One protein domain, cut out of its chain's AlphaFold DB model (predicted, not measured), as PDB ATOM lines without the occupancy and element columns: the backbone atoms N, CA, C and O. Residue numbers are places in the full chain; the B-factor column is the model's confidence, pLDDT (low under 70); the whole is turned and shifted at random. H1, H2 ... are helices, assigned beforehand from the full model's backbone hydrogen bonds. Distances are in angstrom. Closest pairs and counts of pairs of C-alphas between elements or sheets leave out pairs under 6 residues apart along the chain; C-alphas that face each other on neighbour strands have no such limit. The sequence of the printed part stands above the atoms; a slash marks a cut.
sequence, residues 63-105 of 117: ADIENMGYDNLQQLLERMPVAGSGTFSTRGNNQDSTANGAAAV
ATOM      1  N   ALA A  63     -44.583 -13.216  40.928       83.69
ATOM      2  CA  ALA A  63     -44.118 -12.333  41.995       83.69
ATOM      3  C   ALA A  63     -43.821 -13.113  43.287       83.69
ATOM      4  O   ALA A  63     -42.833 -12.836  43.958       83.69
ATOM      5  N   ASP A  64     -44.627 -14.130  43.606       82.69
ATOM      6  CA  ASP A  64     -44.379 -14.992  44.766       82.69
ATOM      7  C   ASP A  64     -43.089 -15.800  44.582       82.69
ATOM      8  O   ASP A  64     -42.289 -15.889  45.505       82.69
ATOM      9  N   ILE A  65     -42.847 -16.339  43.381       83.50
ATOM     10  CA  ILE A  65     -41.614 -17.084  43.069       83.50
ATOM     11  C   ILE A  65     -40.382 -16.177  43.191       83.50
ATOM     12  O   ILE A  65     -39.383 -16.584  43.782       83.50
ATOM     13  N   GLU A  66     -40.457 -14.946  42.678       84.69
ATOM     14  CA  GLU A  66     -39.368 -13.962  42.761       84.69
ATOM     15  C   GLU A  66     -39.069 -13.563  44.214       84.69
ATOM     16  O   GLU A  66     -37.905 -13.486  44.605       84.69
ATOM     17  N   ASN A  67     -40.104 -13.394  45.040       83.88
ATOM     18  CA  ASN A  67     -39.958 -13.058  46.459       83.88
ATOM     19  C   ASN A  67     -39.401 -14.214  47.307       83.88
ATOM     20  O   ASN A  67     -38.847 -13.975  48.379       83.88
ATOM     21  N   MET A  68     -39.544 -15.463  46.856       82.50
ATOM     22  CA  MET A  68     -39.057 -16.636  47.584       82.50
ATOM     23  C   MET A  68     -37.550 -16.888  47.418       82.50
ATOM     24  O   MET A  68     -36.966 -17.600  48.234       82.50
ATOM     25  N   GLY A  69     -36.908 -16.310  46.394       81.94
ATOM     26  CA  GLY A  69     -35.453 -16.383  46.210       81.94
ATOM     27  C   GLY A  69     -34.910 -17.782  45.889       81.94
ATOM     28  O   GLY A  69     -33.736 -18.052  46.130       81.94
ATOM     29  N   TYR A  70     -35.746 -18.688  45.373       83.00
ATOM     30  CA  TYR A  70     -35.309 -20.025  44.969       83.00
ATOM     31  C   TYR A  70     -34.786 -20.031  43.531       83.00
ATOM     32  O   TYR A  70     -35.501 -19.677  42.599       83.00
ATOM     33  N   ASP A  71     -33.580 -20.562  43.333       81.88
ATOM     34  CA  ASP A  71     -32.974 -20.707  41.999       81.88
ATOM     35  C   ASP A  71     -33.619 -21.808  41.139       81.88
ATOM     36  O   ASP A  71     -33.304 -21.966  39.958       81.88
ATOM     37  N   ASN A  72     -34.464 -22.659  41.733       79.19
ATOM     38  CA  ASN A  72     -35.050 -23.800  41.042       79.19
ATOM     39  C   ASN A  72     -36.445 -24.143  41.576       79.19
ATOM     40  O   ASN A  72     -36.688 -24.110  42.782       79.19
ATOM     41  N   LEU A  73     -37.324 -24.566  40.666       80.12
ATOM     42  CA  LEU A  73     -38.685 -25.000  40.965       80.12
ATOM     43  C   LEU A  73     -38.734 -26.186  41.944       80.12
ATOM     44  O   LEU A  73     -39.641 -26.260  42.761       80.12
ATOM     45  N   GLN A  74     -37.745 -27.083  41.926       79.12
ATOM     46  CA  GLN A  74     -37.668 -28.167  42.906       79.12
ATOM     47  C   GLN A  74     -37.557 -27.636  44.338       79.12
ATOM     48  O   GLN A  74     -38.272 -28.110  45.214       79.12
ATOM     49  N   GLN A  75     -36.680 -26.657  44.572       80.88
ATOM     50  CA  GLN A  75     -36.474 -26.097  45.911       80.88
ATOM     51  C   GLN A  75     -37.735 -25.397  46.409       80.88
ATOM     52  O   GLN A  75     -38.090 -25.518  47.577       80.88
ATOM     53  N   LEU A  76     -38.433 -24.714  45.499       84.88
ATOM     54  CA  LEU A  76     -39.741 -24.141  45.771       84.88
ATOM     55  C   LEU A  76     -40.723 -25.224  46.233       84.88
ATOM     56  O   LEU A  76     -41.290 -25.105  47.315       84.88
ATOM     57  N   LEU A  77     -40.895 -26.285  45.442       83.12
ATOM     58  CA  LEU A  77     -41.863 -27.344  45.719       83.12
ATOM     59  C   LEU A  77     -41.531 -28.141  46.990       83.12
ATOM     60  O   LEU A  77     -42.441 -28.457  47.746       83.12
ATOM     61  N   GLU A  78     -40.256 -28.420  47.265       80.88
ATOM     62  CA  GLU A  78     -39.798 -29.119  48.477       80.88
ATOM     63  C   GLU A  78     -40.083 -28.323  49.759       80.88
ATOM     64  O   GLU A  78     -40.343 -28.895  50.817       80.88
ATOM     65  N   ARG A  79     -40.062 -26.991  49.672       81.88
ATOM     66  CA  ARG A  79     -40.345 -26.095  50.801       81.88
ATOM     67  C   ARG A  79     -41.838 -25.875  51.026       81.88
ATOM     68  O   ARG A  79     -42.213 -25.278  52.036       81.88
ATOM     69  N   MET A  80     -42.694 -26.339  50.117       83.31
ATOM     70  CA  MET A  80     -44.133 -26.202  50.290       83.31
ATOM     71  C   MET A  80     -44.642 -27.150  51.383       83.31
ATOM     72  O   MET A  80     -44.239 -28.309  51.425       83.31
ATOM     73  N   PRO A  81     -45.626 -26.734  52.199       80.69
ATOM     74  CA  PRO A  81     -46.230 -27.599  53.219       80.69
ATOM     75  C   PRO A  81     -46.901 -28.864  52.661       80.69
ATOM     76  O   PRO A  81     -47.201 -29.791  53.406       80.69
ATOM     77  N   VAL A  82     -47.185 -28.889  51.354       78.12
ATOM     78  CA  VAL A  82     -47.764 -30.046  50.659       78.12
ATOM     79  C   VAL A  82     -46.720 -31.091  50.266       78.12
ATOM     80  O   VAL A  82     -47.113 -32.201  49.897       78.12
ATOM     81  N   ALA A  83     -45.425 -30.766  50.335       80.50
ATOM     82  CA  ALA A  83     -44.360 -31.732  50.126       80.50
ATOM     83  C   ALA A  83     -44.372 -32.750  51.270       80.50
ATOM     84  O   ALA A  83     -44.281 -32.414  52.449       80.50
ATOM     85  N   GLY A  84     -44.548 -34.014  50.908       74.38
ATOM     86  CA  GLY A  84     -44.561 -35.145  51.816       74.38
ATOM     87  C   GLY A  84     -43.246 -35.915  51.810       74.38
ATOM     88  O   GLY A  84     -42.319 -35.643  51.038       74.38
ATOM     89  N   SER A  85     -43.203 -36.934  52.668       70.88
ATOM     90  CA  SER A  85     -42.104 -37.901  52.729       70.88
ATOM     91  C   SER A  85     -41.880 -38.568  51.366       70.88
ATOM     92  O   SER A  85     -42.841 -38.868  50.652       70.88
ATOM     93  N   GLY A  86     -40.613 -38.780  50.999       71.19
ATOM     94  CA  GLY A  86     -40.213 -39.330  49.697       71.19
ATOM     95  C   GLY A  86     -39.876 -38.287  48.626       71.19
ATOM     96  O   GLY A  86     -39.589 -38.662  47.494       71.19
ATOM     97  N   THR A  87     -39.890 -36.995  48.964       78.12
ATOM     98  CA  THR A  87     -39.280 -35.943  48.133       78.12
ATOM     99  C   THR A  87     -37.756 -36.089  48.167       78.12
ATOM    100  O   THR A  87     -37.181 -36.202  49.249       78.12
ATOM    101  N   PHE A  88     -37.098 -36.107  47.006       78.19
ATOM    102  CA  PHE A  88     -35.641 -36.227  46.914       78.19
ATOM    103  C   PHE A  88     -35.063 -35.444  45.728       78.19
ATOM    104  O   PHE A  88     -35.733 -35.175  44.727       78.19
ATOM    105  N   SER A  89     -33.777 -35.100  45.827       76.62
ATOM    106  CA  SER A  89     -32.987 -34.485  44.760       76.62
ATOM    107  C   SER A  89     -31.671 -35.231  44.599       76.62
ATOM    108  O   SER A  89     -31.018 -35.552  45.590       76.62
ATOM    109  N   THR A  90     -31.243 -35.457  43.359       73.81
ATOM    110  CA  THR A  90     -29.889 -35.937  43.045       73.81
ATOM    111  C   THR A  90     -28.983 -34.807  42.559       73.81
ATOM    112  O   THR A  90     -27.920 -35.047  41.985       73.81
ATOM    113  N   ARG A  91     -29.366 -33.542  42.787       69.88
ATOM    114  CA  ARG A  91     -28.488 -32.393  42.532       69.88
ATOM    115  C   ARG A  91     -27.208 -32.523  43.360       69.88
ATOM    116  O   ARG A  91     -27.258 -32.593  44.583       69.88
ATOM    117  N   GLY A  92     -26.061 -32.540  42.682       66.38
ATOM    118  CA  GLY A  92     -24.748 -32.709  43.319       66.38
ATOM    119  C   GLY A  92     -24.423 -34.150  43.724       66.38
ATOM    120  O   GLY A  92     -23.424 -34.379  44.400       66.38
ATOM    121  N   ASN A  93     -25.247 -35.114  43.313       66.12
ATOM    122  CA  ASN A  93     -25.059 -36.527  43.584       66.12
ATOM    123  C   ASN A  93     -24.745 -37.264  42.265       66.12
ATOM    124  O   ASN A  93     -25.395 -37.004  41.259       66.12
ATOM    125  N   ASN A  94     -23.727 -38.134  42.275       64.75
ATOM    126  CA  ASN A  94     -23.259 -38.921  41.122       64.75
ATOM    127  C   ASN A  94     -23.510 -40.430  41.329       64.75
ATOM    128  O   ASN A  94     -22.653 -41.250  41.009       64.75
ATOM    129  N   GLN A  95     -24.611 -40.811  41.976       64.12
ATOM    130  CA  GLN A  95     -24.934 -42.218  42.231       64.12
ATOM    131  C   GLN A  95     -25.641 -42.838  41.018       64.12
ATOM    132  O   GLN A  95     -26.628 -42.301  40.524       64.12
ATOM    133  N   ASP A  96     -25.179 -44.015  40.591       62.12
ATOM    134  CA  ASP A  96     -25.615 -44.718  39.369       62.12
ATOM    135  C   ASP A  96     -27.110 -45.086  39.310       62.12
ATOM    136  O   ASP A  96     -27.634 -45.394  38.243       62.12
ATOM    137  N   SER A  97     -27.820 -45.092  40.442       68.19
ATOM    138  CA  SER A  97     -29.204 -45.590  40.521       68.19
ATOM    139  C   SER A  97     -30.281 -44.538  40.243       68.19
ATOM    140  O   SER A  97     -31.469 -44.848  40.290       68.19
ATOM    141  N   THR A  98     -29.920 -43.283  39.973       66.94
ATOM    142  CA  THR A  98     -30.890 -42.226  39.659       66.94
ATOM    143  C   THR A  98     -30.240 -41.185  38.759       66.94
ATOM    144  O   THR A  98     -29.089 -40.825  38.973       66.94
ATOM    145  N   ALA A  99     -30.964 -40.687  37.752       69.81
ATOM    146  CA  ALA A  99     -30.412 -39.700  36.827       69.81
ATOM    147  C   ALA A  99     -29.834 -38.489  37.585       69.81
ATOM    148  O   ALA A  99     -30.481 -37.936  38.478       69.81
ATOM    149  N   ASN A 100     -28.608 -38.086  37.246       70.12
ATOM    150  CA  ASN A 100     -27.936 -36.959  37.891       70.12
ATOM    151  C   ASN A 100     -28.712 -35.663  37.636       70.12
ATOM    152  O   ASN A 100     -29.058 -35.345  36.497       70.12
ATOM    153  N   GLY A 101     -28.987 -34.910  38.702       71.56
ATOM    154  CA  GLY A 101     -29.817 -33.705  38.631       71.56
ATOM    155  C   GLY A 101     -31.324 -33.969  38.522       71.56
ATOM    156  O   GLY A 101     -32.079 -33.019  38.323       71.56
ATOM    157  N   ALA A 102     -31.770 -35.218  38.674       75.06
ATOM    158  CA  ALA A 102     -33.179 -35.545  38.814       75.06
ATOM    159  C   ALA A 102     -33.755 -35.021  40.134       75.06
ATOM    160  O   ALA A 102     -33.092 -34.910  41.170       75.06
ATOM    161  N   ALA A 103     -35.039 -34.709  40.059       76.81
ATOM    162  CA  ALA A 103     -35.806 -34.067  41.097       76.81
ATOM    163  C   ALA A 103     -37.164 -34.744  41.173       76.81
ATOM    164  O   ALA A 103     -37.856 -34.805  40.158       76.81
ATOM    165  N   ALA A 104     -37.560 -35.214  42.351       78.62
ATOM    166  CA  ALA A 104     -38.891 -35.760  42.535       78.62
ATOM    167  C   ALA A 104     -39.519 -35.220  43.817       78.62
ATOM    168  O   ALA A 104     -38.863 -35.134  44.856       78.62
ATOM    169  N   VAL A 105     -40.790 -34.832  43.727       81.25
ATOM    170  CA  VAL A 105     -41.546 -34.245  44.834       81.25
ATOM    171  C   VAL A 105     -42.740 -35.136  45.117       81.25
ATOM    172  O   VAL A 105     -43.591 -35.345  44.258       81.25
TER     173      VAL A 105
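AT A GLANCE: This is residues 63 to 105 of the 117 residues of the protein "Plug domain-containing protein" of Pseudoalteromonas sp. PS1M3 (UniProt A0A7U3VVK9). There is little regular structure here: a loose, flat winding chain, with two short helices, H1 then H2, towards one end and a long loop that folds back on itself at the other. In that loop, residues 88 to 89 pair antiparallel with residues 103 to 104. The printed part has 43 residues, 12 of them in the two named helices; it has no named strand, and its class is all helix. The whole is loose, with a radius of gyration of the C-alphas of 11.8 A, and spans 37 by 21 by 9 A.

HOW THE PARTS SIT: Start at H1, residues 63 to 68; a tight link of 4 residues leads to H2, residues 73 to 78. They are close but not clearly touching: their closest C-alphas, those of Met 68 and Leu 76, are 7.8 A apart. They run the same way at a steep tilt of 61 degrees. In H1 and H2 every O i to N i+4 pair is within hydrogen-bond range.

IN THESE COORDINATES: Find C-alpha 63 at (-44.118, -12.333, 41.995); from there H1 runs 8.7 A. H2 runs 8.6 A to C-alpha 78 at (-39.798, -29.119, 48.477).

THE WHOLE: The farthest C-alphas, Ala 63 and Asp 96, are 37.4 A apart. The printed part has no cut; residues 91 to 99 have pLDDT under 70.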